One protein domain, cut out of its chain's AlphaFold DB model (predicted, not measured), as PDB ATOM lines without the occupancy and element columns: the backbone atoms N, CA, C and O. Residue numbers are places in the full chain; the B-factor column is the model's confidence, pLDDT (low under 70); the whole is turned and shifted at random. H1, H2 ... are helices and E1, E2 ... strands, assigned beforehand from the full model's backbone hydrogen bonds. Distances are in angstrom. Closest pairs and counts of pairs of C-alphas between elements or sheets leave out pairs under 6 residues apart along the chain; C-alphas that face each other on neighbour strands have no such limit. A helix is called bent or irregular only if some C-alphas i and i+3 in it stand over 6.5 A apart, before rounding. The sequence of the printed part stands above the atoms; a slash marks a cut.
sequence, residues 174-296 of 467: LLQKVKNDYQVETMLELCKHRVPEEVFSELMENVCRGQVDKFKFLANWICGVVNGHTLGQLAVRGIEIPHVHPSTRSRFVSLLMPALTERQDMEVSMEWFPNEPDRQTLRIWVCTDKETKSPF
ATOM      1  N   LEU A 174     139.031 116.981  79.282       94.06
ATOM      2  CA  LEU A 174     139.472 115.650  79.688       94.06
ATOM      3  C   LEU A 174     139.241 115.425  81.184       94.06
ATOM      4  O   LEU A 174     138.595 114.447  81.552       94.06
ATOM      5  N   LEU A 175     139.720 116.323  82.050       94.12
ATOM      6  CA  LEU A 175     139.552 116.170  83.496       94.12
ATOM      7  C   LEU A 175     138.069 116.164  83.886       94.12
ATOM      8  O   LEU A 175     137.660 115.361  84.729       94.12
ATOM      9  N   GLN A 176     137.255 117.019  83.258       93.00
ATOM     10  CA  GLN A 176     135.811 117.035  83.478       93.00
ATOM     11  C   GLN A 176     135.160 115.711  83.059       93.00
ATOM     12  O   GLN A 176     134.381 115.143  83.827       93.00
ATOM     13  N   LYS A 177     135.514 115.180  81.882       93.56
ATOM     14  CA  LYS A 177     135.033 113.878  81.407       93.56
ATOM     15  C   LYS A 177     135.420 112.759  82.370       93.56
ATOM     16  O   LYS A 177     134.563 111.973  82.758       93.56
ATOM     17  N   VAL A 178     136.679 112.724  82.814       94.75
ATOM     18  CA  VAL A 178     137.153 111.704  83.757       94.75
ATOM     19  C   VAL A 178     136.358 111.750  85.053       94.75
ATOM     20  O   VAL A 178     135.848 110.728  85.505       94.75
ATOM     21  N   LYS A 179     136.171 112.934  85.639       94.00
ATOM     22  CA  LYS A 179     135.358 113.079  86.852       94.00
ATOM     23  C   LYS A 179     133.921 112.603  86.645       94.00
ATOM     24  O   LYS A 179     133.401 111.903  87.514       94.00
ATOM     25  N   ASN A 180     133.299 112.958  85.520       94.56
ATOM     26  CA  ASN A 180     131.930 112.563  85.192       94.56
ATOM     27  C   ASN A 180     131.796 111.040  85.054       94.56
ATOM     28  O   ASN A 180     130.907 110.463  85.679       94.56
ATOM     29  N   ASP A 181     132.713 110.387  84.336       94.50
ATOM     30  CA  ASP A 181     132.706 108.932  84.156       94.50
ATOM     31  C   ASP A 181     132.830 108.197  85.508       94.50
ATOM     32  O   ASP A 181     132.131 107.214  85.750       94.50
ATOM     33  N   TYR A 182     133.639 108.709  86.448       94.81
ATOM     34  CA  TYR A 182     133.715 108.160  87.813       94.81
ATOM     35  C   TYR A 182     132.402 108.313  88.595       94.81
ATOM     36  O   TYR A 182     132.052 107.435  89.390       94.81
ATOM     37  N   GLN A 183     131.655 109.407  88.399       94.88
ATOM     38  CA  GLN A 183     130.335 109.557  89.026       94.88
ATOM     39  C   GLN A 183     129.334 108.552  88.453       94.88
ATOM     40  O   GLN A 183     128.574 107.957  89.218       94.88
ATOM     41  N   VAL A 184     129.356 108.339  87.136       95.25
ATOM     42  CA  VAL A 184     128.525 107.334  86.463       95.25
ATOM     43  C   VAL A 184     128.854 105.933  86.978       95.25
ATOM     44  O   VAL A 184     127.942 105.222  87.403       95.25
ATOM     45  N   GLU A 185     130.137 105.566  87.054       94.25
ATOM     46  CA  GLU A 185     130.562 104.260  87.579       94.25
ATOM     47  C   GLU A 185     130.110 104.050  89.027       94.25
ATOM     48  O   GLU A 185     129.568 103.000  89.373       94.25
ATOM     49  N   THR A 186     130.254 105.078  89.867       95.00
ATOM     50  CA  THR A 186     129.804 105.029  91.264       95.00
ATOM     51  C   THR A 186     128.300 104.743  91.353       95.00
ATOM     52  O   THR A 186     127.862 103.950  92.189       95.00
ATOM     53  N   MET A 187     127.489 105.370  90.494       95.62
ATOM     54  CA  MET A 187     126.038 105.148  90.478       95.62
ATOM     55  C   MET A 187     125.671 103.768  89.924       95.62
ATOM     56  O   MET A 187     124.747 103.141  90.440       95.62
ATOM     57  N   LEU A 188     126.411 103.252  88.940       94.75
ATOM     58  CA  LEU A 188     126.231 101.888  88.441       94.75
ATOM     59  C   LEU A 188     126.486 100.838  89.523       94.75
ATOM     60  O   LEU A 188     125.656  99.939  89.700       94.75
ATOM     61  N   GLU A 189     127.579 100.978  90.279       94.00
ATOM     62  CA  GLU A 189     127.873 100.110  91.423       94.00
ATOM     63  C   GLU A 189     126.762 100.212  92.487       94.00
ATOM     64  O   GLU A 189     126.252  99.191  92.959       94.00
ATOM     65  N   LEU A 190     126.312 101.431  92.819       94.88
ATOM     66  CA  LEU A 190     125.244 101.665  93.800       94.88
ATOM     67  C   LEU A 190     123.901 101.049  93.374       94.88
ATOM     68  O   LEU A 190     123.165 100.500  94.200       94.88
ATOM     69  N   CYS A 191     123.588 101.102  92.083       94.38
ATOM     70  CA  CYS A 191     122.415 100.481  91.475       94.38
ATOM     71  C   CYS A 191     122.587  98.973  91.213       94.38
ATOM     72  O   CYS A 191     121.700  98.352  90.618       94.38
ATOM     73  N   LYS A 192     123.714  98.368  91.619       94.25
ATOM     74  CA  LYS A 192     124.035  96.947  91.403       94.25
ATOM     75  C   LYS A 192     123.912  96.531  89.932       94.25
ATOM     76  O   LYS A 192     123.476  95.419  89.643       94.25
ATOM     77  N   HIS A 193     124.235  97.444  89.014       93.12
ATOM     78  CA  HIS A 193     124.111  97.261  87.563       93.12
ATOM     79  C   HIS A 193     122.705  96.863  87.072       93.12
ATOM     80  O   HIS A 193     122.561  96.277  86.003       93.12
ATOM     81  N   ARG A 194     121.648  97.189  87.827       92.31
ATOM     82  CA  ARG A 194     120.253  96.979  87.395       92.31
ATOM     83  C   ARG A 194     119.739  98.049  86.435       92.31
ATOM     84  O   ARG A 194     118.664  97.904  85.864       92.31
ATOM     85  N   VAL A 195     120.493  99.131  86.290       93.56
ATOM     86  CA  VAL A 195     120.209 100.235  85.378       93.56
ATOM     87  C   VAL A 195     121.308 100.246  84.312       93.56
ATOM     88  O   VAL A 195     122.479 100.157  84.692       93.56
ATOM     89  N   PRO A 196     120.970 100.344  83.013       93.25
ATOM     90  CA  PRO A 196     121.965 100.481  81.951       93.25
ATOM     91  C   PRO A 196     122.861 101.715  82.147       93.25
ATOM     92  O   PRO A 196     122.383 102.761  82.589       93.25
ATOM     93  N   GLU A 197     124.140 101.613  81.776       93.38
ATOM     94  CA  GLU A 197     125.111 102.728  81.814       93.38
ATOM     95  C   GLU A 197     124.597 103.943  81.049       93.38
ATOM     96  O   GLU A 197     124.680 105.068  81.539       93.38
ATOM     97  N   GLU A 198     123.952 103.701  79.911       94.69
ATOM     98  CA  GLU A 198     123.407 104.727  79.037       94.69
ATOM     99  C   GLU A 198     122.399 105.638  79.751       94.69
ATOM    100  O   GLU A 198     122.297 106.811  79.404       94.69
ATOM    101  N   VAL A 199     121.685 105.145  80.772       96.31
ATOM    102  CA  VAL A 199     120.772 105.975  81.575       96.31
ATOM    103  C   VAL A 199     121.550 107.026  82.360       96.31
ATOM    104  O   VAL A 199     121.161 108.192  82.376       96.31
ATOM    105  N   PHE A 200     122.639 106.629  83.024       97.12
ATOM    106  CA  PHE A 200     123.432 107.544  83.840       97.12
ATOM    107  C   PHE A 200     124.315 108.456  82.991       97.12
ATOM    108  O   PHE A 200     124.461 109.623  83.347       97.12
ATOM    109  N   SER A 201     124.821 107.984  81.852       95.19
ATOM    110  CA  SER A 201     125.530 108.845  80.901       95.19
ATOM    111  C   SER A 201     124.596 109.905  80.310       95.19
ATOM    112  O   SER A 201     124.909 111.090  80.376       95.19
ATOM    113  N   GLU A 202     123.395 109.525  79.850       95.75
ATOM    114  CA  GLU A 202     122.386 110.479  79.355       95.75
ATOM    115  C   GLU A 202     121.965 111.477  80.449       95.75
ATOM    116  O   GLU A 202     121.813 112.676  80.195       95.75
ATOM    117  N   LEU A 203     121.819 110.993  81.690       96.81
ATOM    118  CA  LEU A 203     121.506 111.833  82.842       96.81
ATOM    119  C   LEU A 203     122.625 112.839  83.134       96.81
ATOM    120  O   LEU A 203     122.332 114.004  83.388       96.81
ATOM    121  N   MET A 204     123.889 112.415  83.122       96.00
ATOM    122  CA  MET A 204     125.032 113.282  83.414       96.00
ATOM    123  C   MET A 204     125.245 114.322  82.310       96.00
ATOM    124  O   MET A 204     125.345 115.516  82.596       96.00
ATOM    125  N   GLU A 205     125.295 113.877  81.057       93.56
ATOM    126  CA  GLU A 205     125.708 114.701  79.919       93.56
ATOM    127  C   GLU A 205     124.581 115.611  79.432       93.56
ATOM    128  O   GLU A 205     124.770 116.821  79.335       93.56
ATOM    129  N   ASN A 206     123.384 115.069  79.194       94.31
ATOM    130  CA  ASN A 206     122.329 115.801  78.484       94.31
ATOM    131  C   ASN A 206     121.271 116.398  79.422       94.31
ATOM    132  O   ASN A 206     120.704 117.454  79.136       94.31
ATOM    133  N   VAL A 207     121.006 115.758  80.565       94.94
ATOM    134  CA  VAL A 207     120.015 116.249  81.542       94.94
ATOM    135  C   VAL A 207     120.647 117.153  82.604       94.94
ATOM    136  O   VAL A 207     120.092 118.199  82.968       94.94
ATOM    137  N   CYS A 208     121.797 116.746  83.139       95.56
ATOM    138  CA  CYS A 208     122.510 117.491  84.172       95.56
ATOM    139  C   CYS A 208     123.567 118.427  83.598       95.56
ATOM    140  O   CYS A 208     124.004 119.307  84.328       95.56
ATOM    141  N   ARG A 209     123.951 118.275  82.321       93.12
ATOM    142  CA  ARG A 209     124.955 119.124  81.661       93.12
ATOM    143  C   ARG A 209     126.259 119.206  82.464       93.12
ATOM    144  O   ARG A 209     126.828 120.274  82.647       93.12
ATOM    145  N   GLY A 210     126.688 118.074  83.028       91.88
ATOM    146  CA  GLY A 210     127.878 117.983  83.877       91.88
ATOM    147  C   GLY A 210     127.708 118.482  85.320       91.88
ATOM    148  O   GLY A 210     128.651 118.382  86.103       91.88
ATOM    149  N   GLN A 211     126.528 118.972  85.724       93.00
ATOM    150  CA  GLN A 211     126.265 119.377  87.109       93.00
ATOM    151  C   GLN A 211     126.211 118.151  88.034       93.00
ATOM    152  O   GLN A 211     125.182 117.481  88.167       93.00
ATOM    153  N   VAL A 212     127.329 117.871  88.708       92.19
ATOM    154  CA  VAL A 212     127.523 116.665  89.531       92.19
ATOM    155  C   VAL A 212     126.527 116.564  90.689       92.19
ATOM    156  O   VAL A 212     126.053 115.469  90.979       92.19
ATOM    157  N   ASP A 213     126.174 117.668  91.346       92.81
ATOM    158  CA  ASP A 213     125.238 117.627  92.480       92.81
ATOM    159  C   ASP A 213     123.806 117.315  92.031       92.81
ATOM    160  O   ASP A 213     123.124 116.487  92.644       92.81
ATOM    161  N   LYS A 214     123.376 117.908  90.908       94.81
ATOM    162  CA  LYS A 214     122.099 117.590  90.255       94.81
ATOM    163  C   LYS A 214     122.068 116.125  89.824       94.81
ATOM    164  O   LYS A 214     121.108 115.418  90.134       94.81
ATOM    165  N   PHE A 215     123.145 115.651  89.195       97.25
ATOM    166  CA  PHE A 215     123.301 114.249  88.822       97.25
ATOM    167  C   PHE A 215     123.197 113.327  90.036       97.25
ATOM    168  O   PHE A 215     122.379 112.412  90.026       97.25
ATOM    169  N   LYS A 216     123.956 113.583  91.108       96.44
ATOM    170  CA  LYS A 216     123.924 112.774  92.334       96.44
ATOM    171  C   LYS A 216     122.525 112.713  92.923       96.44
ATOM    172  O   LYS A 216     122.095 111.635  93.316       96.44
ATOM    173  N   PHE A 217     121.807 113.830  92.993       96.69
ATOM    174  CA  PHE A 217     120.443 113.838  93.516       96.69
ATOM    175  C   PHE A 217     119.511 112.939  92.688       96.69
ATOM    176  O   PHE A 217     118.870 112.040  93.237       96.69
ATOM    177  N   LEU A 218     119.480 113.135  91.365       97.31
ATOM    178  CA  LEU A 218     118.607 112.380  90.461       97.31
ATOM    179  C   LEU A 218     119.000 110.895  90.391       97.31
ATOM    180  O   LEU A 218     118.137 110.022  90.483       97.31
ATOM    181  N   ALA A 219     120.294 110.592  90.297       97.50
ATOM    182  CA  ALA A 219     120.806 109.230  90.210       97.50
ATOM    183  C   ALA A 219     120.588 108.437  91.507       97.50
ATOM    184  O   ALA A 219     120.155 107.288  91.450       97.50
ATOM    185  N   ASN A 220     120.791 109.053  92.680       97.38
ATOM    186  CA  ASN A 220     120.476 108.405  93.957       97.38
ATOM    187  C   ASN A 220     118.977 108.113  94.094       97.38
ATOM    188  O   ASN A 220     118.611 107.069  94.636       97.38
ATOM    189  N   TRP A 221     118.105 108.996  93.593       97.00
ATOM    190  CA  TRP A 221     116.667 108.727  93.565       97.00
ATOM    191  C   TRP A 221     116.344 107.509  92.689       97.00
ATOM    192  O   TRP A 221     115.671 106.590  93.157       97.00
ATOM    193  N   ILE A 222     116.898 107.448  91.470       96.56
ATOM    194  CA  ILE A 222     116.751 106.296  90.562       96.56
ATOM    195  C   ILE A 222     117.249 105.013  91.238       96.56
ATOM    196  O   ILE A 222     116.519 104.021  91.275       96.56
ATOM    197  N   CYS A 223     118.446 105.032  91.834       96.75
ATOM    198  CA  CYS A 223     118.974 103.864  92.536       96.75
ATOM    199  C   CYS A 223     118.117 103.462  93.729       96.75
ATOM    200  O   CYS A 223     117.939 102.269  93.945       96.75
ATOM    201  N   GLY A 224     117.534 104.405  94.470       95.50
ATOM    202  CA  GLY A 224     116.592 104.085  95.540       95.50
ATOM    203  C   GLY A 224     115.370 103.326  95.020       95.50
ATOM    204  O   GLY A 224     115.038 102.259  95.543       95.50
ATOM    205  N   VAL A 225     114.738 103.831  93.957       94.38
ATOM    206  CA  VAL A 225     113.560 103.192  93.349       94.38
ATOM    207  C   VAL A 225     113.900 101.795  92.842       94.38
ATOM    208  O   VAL A 225     113.212 100.831  93.188       94.38
ATOM    209  N   VAL A 226     114.983 101.671  92.072       94.31
ATOM    210  CA  VAL A 226     115.400 100.395  91.488       94.31
ATOM    211  C   VAL A 226     115.795  99.417  92.589       94.31
ATOM    212  O   VAL A 226     115.269  98.312  92.611       94.31
ATOM    213  N   ASN A 227     116.613  99.808  93.569       94.44
ATOM    214  CA  ASN A 227     117.075  98.930  94.657       94.44
ATOM    215  C   ASN A 227     115.988  98.477  95.636       94.44
ATOM    216  O   ASN A 227     116.271  97.685  96.536       94.44
ATOM    217  N   GLY A 228     114.756  98.935  95.458       92.31
ATOM    218  CA  GLY A 228     113.628  98.433  96.214       92.31
ATOM    219  C   GLY A 228     113.276  99.263  97.444       92.31
ATOM    220  O   GLY A 228     112.592  98.766  98.335       92.31
ATOM    221  N   HIS A 229     113.746 100.511  97.531       93.88
ATOM    222  CA  HIS A 229     113.433 101.372  98.666       93.88
ATOM    223  C   HIS A 229     111.921 101.591  98.772       93.88
ATOM    224  O   HIS A 229     111.223 101.807  97.781       93.88
ATOM    225  N   THR A 230     111.404 101.536  99.994       91.75
ATOM    226  CA  THR A 230     110.024 101.926 100.292       91.75
ATOM    227  C   THR A 230     109.855 103.439 100.154       91.75
ATOM    228  O   THR A 230     110.832 104.189 100.181       91.75
ATOM    229  N   LEU A 231     108.609 103.917 100.069       89.62
ATOM    230  CA  LEU A 231     108.322 105.348  99.929       89.62
ATOM    231  C   LEU A 231     108.970 106.206 101.033       89.62
ATOM    232  O   LEU A 231     109.494 107.273 100.742       89.62
ATOM    233  N   GLY A 232     109.000 105.718 102.279       89.62
ATOM    234  CA  GLY A 232     109.627 106.426 103.404       89.62
ATOM    235  C   GLY A 232     111.161 106.410 103.402       89.62
ATOM    236  O   GLY A 232     111.772 107.126 104.187       89.62
ATOM    237  N   GLN A 233     111.789 105.592 102.552       93.69
ATOM    238  CA  GLN A 233     113.246 105.532 102.377       93.69
ATOM    239  C   GLN A 233     113.735 106.373 101.191       93.69
ATOM    240  O   GLN A 233     114.939 106.590 101.051       93.69
ATOM    241  N   LEU A 234     112.832 106.821 100.316       92.81
ATOM    242  CA  LEU A 234     113.172 107.751  99.247       92.81
ATOM    243  C   LEU A 234     113.298 109.160  99.828       92.81
ATOM    244  O   LEU A 234     112.474 109.581 100.634       92.81
ATOM    245  N   ALA A 235     114.312 109.907  99.384       91.06
ATOM    246  CA  ALA A 235     114.496 111.295  99.812       91.06
ATOM    247  C   ALA A 235     113.286 112.173  99.450       91.06
ATOM    248  O   ALA A 235     112.930 113.084 100.191       91.06
ATOM    249  N   VAL A 236     112.661 111.877  98.306       94.44
ATOM    250  CA  VAL A 236     111.455 112.526  97.788       94.44
ATOM    251  C   VAL A 236     110.600 111.499  97.046       94.44
ATOM    252  O   VAL A 236     111.117 110.524  96.495       94.44
ATOM    253  N   ARG A 237     109.284 111.716  96.992       93.38
ATOM    254  CA  ARG A 237     108.349 110.798  96.312       93.38
ATOM    255  C   ARG A 237     108.467 110.819  94.782       93.38
ATOM    256  O   ARG A 237     108.119 109.843  94.115       93.38
ATOM    257  N   GLY A 238     108.950 111.920  94.223       94.44
ATOM    258  CA  GLY A 238     109.155 112.084  92.794       94.44
ATOM    259  C   GLY A 238     110.153 113.188  92.504       94.44
ATOM    260  O   GLY A 238     110.412 114.034  93.355       94.44
ATOM    261  N   ILE A 239     110.683 113.165  91.291       95.50
ATOM    262  CA  ILE A 239     111.639 114.127  90.761       95.50
ATOM    263  C   ILE A 239     111.010 114.925  89.618       95.50
ATOM    264  O   ILE A 239     110.232 114.401  88.820       95.50
ATOM    265  N   GLU A 240     111.357 116.203  89.554       94.81
ATOM    266  CA  GLU A 240     111.024 117.123  88.472       94.81
ATOM    267  C   GLU A 240     112.323 117.587  87.811       94.81
ATOM    268  O   GLU A 240     113.272 117.988  88.486       94.81
ATOM    269  N   ILE A 241     112.357 117.511  86.485       94.50
ATOM    270  CA  ILE A 241     113.496 117.860  85.650       94.50
ATOM    271  C   ILE A 241     113.014 118.916  84.645       94.50
ATOM    272  O   ILE A 241     112.395 118.566  83.635       94.50
ATOM    273  N   PRO A 242     113.240 120.208  84.926       92.44
ATOM    274  CA  PRO A 242     112.833 121.283  84.032       92.44
ATOM    275  C   PRO A 242     113.802 121.430  82.846       92.44
ATOM    276  O   PRO A 242     114.947 120.975  82.900       92.44
ATOM    277  N   HIS A 243     113.340 122.111  81.794       91.75
ATOM    278  CA  HIS A 243     114.135 122.548  80.636       91.75
ATOM    279  C   HIS A 243     114.860 121.435  79.861       91.75
ATOM    280  O   HIS A 243     115.973 121.624  79.364       91.75
ATOM    281  N   VAL A 244     114.224 120.273  79.727       93.19
ATOM    282  CA  VAL A 244     114.756 119.148  78.955       93.19
ATOM    283  C   VAL A 244     114.289 119.250  77.506       93.19
ATOM    284  O   VAL A 244     113.099 119.439  77.244       93.19
ATOM    285  N   HIS A 245     115.212 119.086  76.560       94.12
ATOM    286  CA  HIS A 245     114.871 119.040  75.141       94.12
ATOM    287  C   HIS A 245     114.022 117.786  74.819       94.12
ATOM    288  O   HIS A 245     114.296 116.710  75.366       94.12
ATOM    289  N   PRO A 246     113.007 117.859  73.931       94.69
ATOM    290  CA  PRO A 246     112.137 116.724  73.615       94.69
ATOM    291  C   PRO A 246     112.871 115.445  73.187       94.69
ATOM    292  O   PRO A 246     112.449 114.355  73.581       94.69
ATOM    293  N   SER A 247     113.966 115.558  72.424       95.12
ATOM    294  CA  SER A 247     114.770 114.399  71.998       95.12
ATOM    295  C   SER A 247     115.481 113.726  73.178       95.12
ATOM    296  O   SER A 247     115.342 112.516  73.356       95.12
ATOM    297  N   THR A 248     116.149 114.507  74.034       95.62
ATOM    298  CA  THR A 248     116.791 114.051  75.280       95.62
ATOM    299  C   THR A 248     115.782 113.379  76.202       95.62
ATOM    300  O   THR A 248     116.014 112.270  76.669       95.62
ATOM    301  N   ARG A 249     114.611 113.997  76.416       95.06
ATOM    302  CA  ARG A 249     113.539 113.414  77.236       95.06
ATOM    303  C   ARG A 249     113.063 112.077  76.670       95.06
ATOM    304  O   ARG A 249     112.911 111.128  77.432       95.06
ATOM    305  N   SER A 250     112.834 111.992  75.356       95.69
ATOM    306  CA  SER A 250     112.399 110.753  74.693       95.69
ATOM    307  C   SER A 250     113.416 109.621  74.875       95.69
ATOM    308  O   SER A 250     113.053 108.521  75.293       95.69
ATOM    309  N   ARG A 251     114.704 109.912  74.642       96.50
ATOM    310  CA  ARG A 251     115.810 108.959  74.818       96.50
ATOM    311  C   ARG A 251     115.988 108.540  76.278       96.50
ATOM    312  O   ARG A 251     116.108 107.356  76.566       96.50
ATOM    313  N   PHE A 252     115.978 109.490  77.208       96.19
ATOM    314  CA  PHE A 252     116.148 109.204  78.630       96.19
ATOM    315  C   PHE A 252     115.024 108.310  79.169       96.19
ATOM    316  O   PHE A 252     115.288 107.315  79.842       96.19
ATOM    317  N   VAL A 253     113.769 108.615  78.822       95.62
ATOM    318  CA  VAL A 253     112.610 107.807  79.231       95.62
ATOM    319  C   VAL A 253     112.680 106.400  78.633       95.62
ATOM    320  O   VAL A 253     112.447 105.433  79.358       95.62
ATOM    321  N   SER A 254     113.035 106.249  77.352       96.19
ATOM    322  CA  SER A 254     113.109 104.922  76.723       96.19
ATOM    323  C   SER A 254     114.180 104.023  77.350       96.19
ATOM    324  O   SER A 254     113.946 102.825  77.505       96.19
ATOM    325  N   LEU A 255     115.311 104.596  77.772       95.56
ATOM    326  CA  LEU A 255     116.378 103.879  78.475       95.56
ATOM    327  C   LEU A 255     116.005 103.531  79.924       95.56
ATOM    328  O   LEU A 255     116.354 102.458  80.413       95.56
ATOM    329  N   LEU A 256     115.305 104.431  80.621       94.81
ATOM    330  CA  LEU A 256     115.005 104.297  82.048       94.81
ATOM    331  C   LEU A 256     113.808 103.371  82.334       94.81
ATOM    332  O   LEU A 256     113.824 102.619  83.311       94.81
ATOM    333  N   MET A 257     112.766 103.408  81.497       93.12
ATOM    334  CA  MET A 257     111.507 102.677  81.717       93.12
ATOM    335  C   MET A 257     111.663 101.161  81.953       93.12
ATOM    336  O   MET A 257     110.994 100.641  82.854       93.12
ATOM    337  N   PRO A 258     112.533 100.429  81.227       93.25
ATOM    338  CA  PRO A 258     112.735  99.004  81.479       93.25
ATOM    339  C   PRO A 258     113.182  98.704  82.914       93.25
ATOM    340  O   PRO A 258     112.640  97.798  83.535       93.25
ATOM    341  N   ALA A 259     114.091  99.505  83.479       91.50
ATOM    342  CA  ALA A 259     114.615  99.282  84.829       91.50
ATOM    343  C   ALA A 259     113.592  99.608  85.932       91.50
ATOM    344  O   ALA A 259     113.625  99.026  87.018       91.50
ATOM    345  N   LEU A 260     112.671 100.538  85.668       90.12
ATOM    346  CA  LEU A 260     111.661 100.964  86.640       90.12
ATOM    347  C   LEU A 260     110.432 100.048  86.681       90.12
ATOM    348  O   LEU A 260     109.793  99.942  87.726       90.12
ATOM    349  N   THR A 261     110.110  99.368  85.578       87.31
ATOM    350  CA  THR A 261     108.923  98.493  85.481       87.31
ATOM    351  C   THR A 261     109.143  97.080  86.029       87.31
ATOM    352  O   THR A 261     108.196  96.304  86.121       87.31
ATOM    353  N   GLU A 262     110.359  96.735  86.466       85.06
ATOM    354  CA  GLU A 262     110.644  95.439  87.105       85.06
ATOM    355  C   GLU A 262     110.013  95.287  88.501       85.06
ATOM    356  O   GLU A 262     109.912  94.178  89.034       85.06
ATOM    357  N   ARG A 263     109.622  96.401  89.126       82.88
ATOM    358  CA  ARG A 263     109.047  96.439  90.475       82.88
ATOM    359  C   ARG A 263     107.575  96.026  90.442       82.88
ATOM    360  O   ARG A 263     106.821  96.468  89.588       82.88
ATOM    361  N   GLN A 264     107.168  95.189  91.398       83.56
ATOM    362  CA  GLN A 264     105.778  94.715  91.532       83.56
ATOM    363  C   GLN A 264     105.029  95.381  92.693       83.56
ATOM    364  O   GLN A 264     103.809  95.312  92.755       83.56
ATOM    365  N   ASP A 265     105.752  95.992  93.633       84.50
ATOM    366  CA  ASP A 265     105.209  96.592  94.855       84.50
ATOM    367  C   ASP A 265     104.878  98.087  94.718       84.50
ATOM    368  O   ASP A 265     104.248  98.666  95.601       84.50
ATOM    369  N   MET A 266     105.310  98.721  93.628       85.81
ATOM    370  CA  MET A 266     104.989 100.107  93.302       85.81
ATOM    371  C   MET A 266     104.995 100.328  91.795       85.81
ATOM    372  O   MET A 266     105.721  99.657  91.064       85.81
ATOM    373  N   GLU A 267     104.227 101.318  91.356       90.12
ATOM    374  CA  GLU A 267     104.200 101.769  89.970       90.12
ATOM    375  C   GLU A 267     104.980 103.080  89.850       90.12
ATOM    376  O   GLU A 267     104.933 103.921  90.749       90.12
ATOM    377  N   VAL A 268     105.701 103.279  88.748       92.75
ATOM    378  CA  VAL A 268     106.332 104.568  88.450       92.75
ATOM    379  C   VAL A 268     105.552 105.251  87.341       92.75
ATOM    380  O   VAL A 268     105.404 104.711  86.249       92.75
ATOM    381  N   SER A 269     105.065 106.454  87.626       93.00
ATOM    382  CA  SER A 269     104.354 107.290  86.666       93.00
ATOM    383  C   SER A 269     105.250 108.422  86.180       93.00
ATOM    384  O   SER A 269     106.124 108.908  86.905       93.00
ATOM    385  N   MET A 270     105.020 108.842  84.939       94.56
ATOM    386  CA  MET A 270     105.757 109.922  84.295       94.56
ATOM    387  C   MET A 270     104.791 110.830  83.540       94.56
ATOM    388  O   MET A 270     103.876 110.345  82.880       94.56
ATOM    389  N   GLU A 271     105.021 112.137  83.595       93.25
ATOM    390  CA  GLU A 271     104.347 113.117  82.739       93.25
ATOM    391  C   GLU A 271     105.365 114.136  82.238       93.25
ATOM    392  O   GLU A 271     106.386 114.389  82.882       93.25
ATOM    393  N   TRP A 272     105.088 114.740  81.088       94.06
ATOM    394  CA  TRP A 272     105.858 115.873  80.599       94.06
ATOM    395  C   TRP A 272     104.938 116.914  79.983       94.06
ATOM    396  O   TRP A 272     103.908 116.586  79.392       94.06
ATOM    397  N   PHE A 273     105.327 118.177  80.105       92.19
ATOM    398  CA  PHE A 273     104.599 119.299  79.529       92.19
ATOM    399  C   PHE A 273     105.570 120.291  78.883       92.19
ATOM    400  O   PHE A 273     106.709 120.420  79.342       92.19
ATOM    401  N   PRO A 274     105.158 120.957  77.791       89.88
ATOM    402  CA  PRO A 274     105.961 121.996  77.167       89.88
ATOM    403  C   PRO A 274     106.015 123.233  78.068       89.88
ATOM    404  O   PRO A 274     104.985 123.681  78.570       89.88
ATOM    405  N   ASN A 275     107.214 123.782  78.247       79.12
ATOM    406  CA  ASN A 275     107.421 125.103  78.842       79.12
ATOM    407  C   ASN A 275     107.604 126.148  77.732       79.12
ATOM    408  O   ASN A 275     107.029 127.229  77.789       79.12
ATOM    409  N   GLU A 276     108.397 125.786  76.722       80.81
ATOM    410  CA  GLU A 276     108.790 126.591  75.561       80.81
ATOM    411  C   GLU A 276     108.793 125.677  74.314       80.81
ATOM    412  O   GLU A 276     108.638 124.458  74.468       80.81
ATOM    413  N   PRO A 277     108.935 126.204  73.079       80.88
ATOM    414  CA  PRO A 277     108.836 125.405  71.851       80.88
ATOM    415  C   PRO A 277     109.772 124.185  71.817       80.88
ATOM    416  O   PRO A 277     109.414 123.143  71.271       80.88
ATOM    417  N   ASP A 278     110.940 124.301  72.442       88.12
ATOM    418  CA  ASP A 278     112.031 123.327  72.456       88.12
ATOM    419  C   ASP A 278     112.389 122.832  73.871       88.12
ATOM    420  O   ASP A 278     113.333 122.056  74.037       88.12
ATOM    421  N   ARG A 279     111.630 123.224  74.906       89.75
ATOM    422  CA  ARG A 279     111.900 122.843  76.302       89.75
ATOM    423  C   ARG A 279     110.672 122.284  76.999       89.75
ATOM    424  O   ARG A 279     109.588 122.864  76.976       89.75
ATOM    425  N   GLN A 280     110.863 121.162  77.684       92.62
ATOM    426  CA  GLN A 280     109.825 120.461  78.430       92.62
ATOM    427  C   GLN A 280     110.235 120.276  79.890       92.62
ATOM    428  O   GLN A 280     111.416 120.132  80.208       92.62
ATOM    429  N   THR A 281     109.248 120.228  80.775       94.12
ATOM    430  CA  THR A 281     109.446 119.712  82.132       94.12
ATOM    431  C   THR A 281     109.057 118.246  82.154       94.12
ATOM    432  O   THR A 281     107.936 117.910  81.780       94.12
ATOM    433  N   LEU A 282     109.967 117.381  82.602       95.00
ATOM    434  CA  LEU A 282     109.711 115.964  82.851       95.00
ATOM    435  C   LEU A 282     109.515 115.740  84.351       95.00
ATOM    436  O   LEU A 282     110.339 116.157  85.160       95.00
ATOM    437  N   ARG A 283     108.455 115.034  84.728       95.38
ATOM    438  CA  ARG A 283     108.209 114.592  86.102       95.38
ATOM    439  C   ARG A 283     108.129 113.082  86.152       95.38
ATOM    440  O   ARG A 283     107.510 112.466  85.289       95.38
ATOM    441  N   ILE A 284     108.727 112.507  87.187       95.25
ATOM    442  CA  ILE A 284     108.749 111.066  87.442       95.25
ATOM    443  C   ILE A 284     108.437 110.862  88.921       95.25
ATOM    444  O   ILE A 284     109.072 111.483  89.771       95.25
ATOM    445  N   TRP A 285     107.465 110.020  89.265       95.19
ATOM    446  CA  TRP A 285     107.108 109.774  90.663       95.19
ATOM    447  C   TRP A 285     106.615 108.359  90.910       95.19
ATOM    448  O   TRP A 285     106.143 107.667  90.011       95.19
ATOM    449  N   VAL A 286     106.705 107.955  92.173       93.56
ATOM    450  CA  VAL A 286     106.221 106.659  92.636       93.56
ATOM    451  C   VAL A 286     104.748 106.741  93.041       93.56
ATOM    452  O   VAL A 286     104.321 107.624  93.800       93.56
ATOM    453  N   CYS A 287     103.984 105.770  92.558       90.19
ATOM    454  CA  CYS A 287     102.606 105.479  92.908       90.19
ATOM    455  C   CYS A 287     102.539 104.201  93.754       90.19
ATOM    456  O   CYS A 287     103.240 103.221  93.505       90.19
ATOM    457  N   THR A 288     101.679 104.218  94.767       85.56
ATOM    458  CA  THR A 288     101.369 103.054  95.612       85.56
ATOM    459  C   THR A 288      99.859 102.854  95.666       85.56
ATOM    460  O   THR A 288      99.112 103.776  95.335       85.56
ATOM    461  N   ASP A 289      99.399 101.712  96.181       83.06
ATOM    462  CA  ASP A 289      97.966 101.434  96.386       83.06
ATOM    463  C   ASP A 289      97.236 102.547  97.158       83.06
ATOM    464  O   ASP A 289      96.047 102.794  96.958       83.06
ATOM    465  N   LYS A 290      97.953 103.224  98.063       79.69
ATOM    466  CA  LYS A 290      97.413 104.303  98.901       79.69
ATOM    467  C   LYS A 290      97.588 105.683  98.273       79.69
ATOM    468  O   LYS A 290      96.808 106.588  98.558       79.69
ATOM    469  N   GLU A 291      98.604 105.854  97.436       78.75
ATOM    470  CA  GLU A 291      98.999 107.143  96.882       78.75
ATOM    471  C   GLU A 291      99.210 107.051  95.369       78.75
ATOM    472  O   GLU A 291     100.321 106.842  94.887       78.75
ATOM    473  N   THR A 292      98.128 107.241  94.613       83.00
ATOM    474  CA  THR A 292      98.116 107.149  93.142       83.00
ATOM    475  C   THR A 292      98.208 108.504  92.437       83.00
ATOM    476  O   THR A 292      98.456 108.580  91.239       83.00
ATOM    477  N   LYS A 293      97.996 109.608  93.163       85.00
ATOM    478  CA  LYS A 293      98.000 110.966  92.593       85.00
ATOM    479  C   LYS A 293      99.411 111.535  92.514       85.00
ATOM    480  O   LYS A 293     100.199 111.306  93.429       85.00
ATOM    481  N   SER A 294      99.682 112.332  91.479       86.81
ATOM    482  CA  SER A 294     100.943 113.067  91.327       86.81
ATOM    483  C   SER A 294     101.238 113.929  92.567       86.81
ATOM    484  O   SER A 294     100.358 114.689  92.988       86.81
ATOM    485  N   PRO A 295     102.453 113.853  93.146       88.19
ATOM    486  CA  PRO A 295     102.868 114.733  94.240       88.19
ATOM    487  C   PRO A 295     103.086 116.183  93.771       88.19
ATOM    488  O   PRO A 295     103.275 117.068  94.597       88.19
ATOM    489  N   PHE A 296     103.045 116.435  92.458       85.88
ATOM    490  CA  PHE A 296     103.202 117.760  91.854       85.88
ATOM    491  C   PHE A 296     101.867 118.469  91.595       85.88
ATOM    492  O   PHE A 296     101.847 119.602  91.111       85.88
TER     493      PHE A 296
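Overview. This is residues 174 to 296 of the 467 residues of the protein "ZZ-type domain-containing protein" of Aphanomyces invadans (UniProt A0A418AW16). A twisted sheet of three strands has two helices, H3 and H4, over one face and no named helix over the other. H2 packs on both of these helices and only grazes the sheet, with its residues 206 to 207, and H1 packs on H2 and H3, apart from the three strands. The 123 printed residues have four named helices and three named strands, in the order H1, H2, H3, E1, H4, E2, E3; the class is mixed, helices and strands. The sheet runs E1, E3, E2, all antiparallel. The whole is compact, with a radius of gyration of the C-alphas of 14.2 A and spans of 48 by 38 by 22 A.

Along the chain. H1, residues 174 to 190, begins at C-alpha 174 (139.472, 115.650, 79.688) and is 24.4 A long. H2, residues 197 to 207, is 14.5 A long and H3, residues 212 to 226, 20.4 A. E1 is residues 238 to 244, 16.5 A. H4, residues 246 to 260, begins at C-alpha 246 (112.137, 116.724, 73.615) and is 20.5 A long; it is irregular, but only just, with C-alphas 255 and 258 6.8 A apart. E2, residues 267 to 276, is 29.1 A long. E3, residues 279 to 287, is 25.8 A long and ends at C-alpha 287 (102.606, 105.479, 92.908).

Arrangement. E3 is the inner strand. It is antiparallel to E1, with N 241 and O 282 at 2.8 A, and to E2, its hairpin partner, with N 283 and O 271 at 2.8 A. E1, H4 and E2 make a split strand-helix-strand unit, two strands running the same way with E3 between them; its crossover is right-handed. H3 and H4 are on the same face, giving two layers, helices on one face of a sheet. H4 runs along the strands over E3, at 8 degrees on the local plane and a height over the sheet of 9.9 A. H3 runs slantwise to the strands over E1 and E3, at a height of 10.6 A. H2 only grazes the sheet, with residues 206 to 207. H2 touches H4, closest at the C-alphas of Val 199 and Leu 255, 5.8 A. H2 and H3 form a helical hairpin, closest at the C-alphas of Met 204 and Phe 215, 5.8 A. H1 touches H2, closest at the C-alphas of Val 184 and Phe 200, 5.7 A, and is apart from H4. Every O i to N i+4 pair is within hydrogen-bond range in H1 and H3, against 6 of 7 in H2 and 9 of 11 in H4.

Size, cuts and confidence. The C-alphas of Leu 174 and Lys 290 are the two farthest apart, at 47.6 A. The printed part has no cut. The link from H3 to E1, 11 residues, is long. The mean pLDDT of the printed part is 92.6, and no printed residue is under 70.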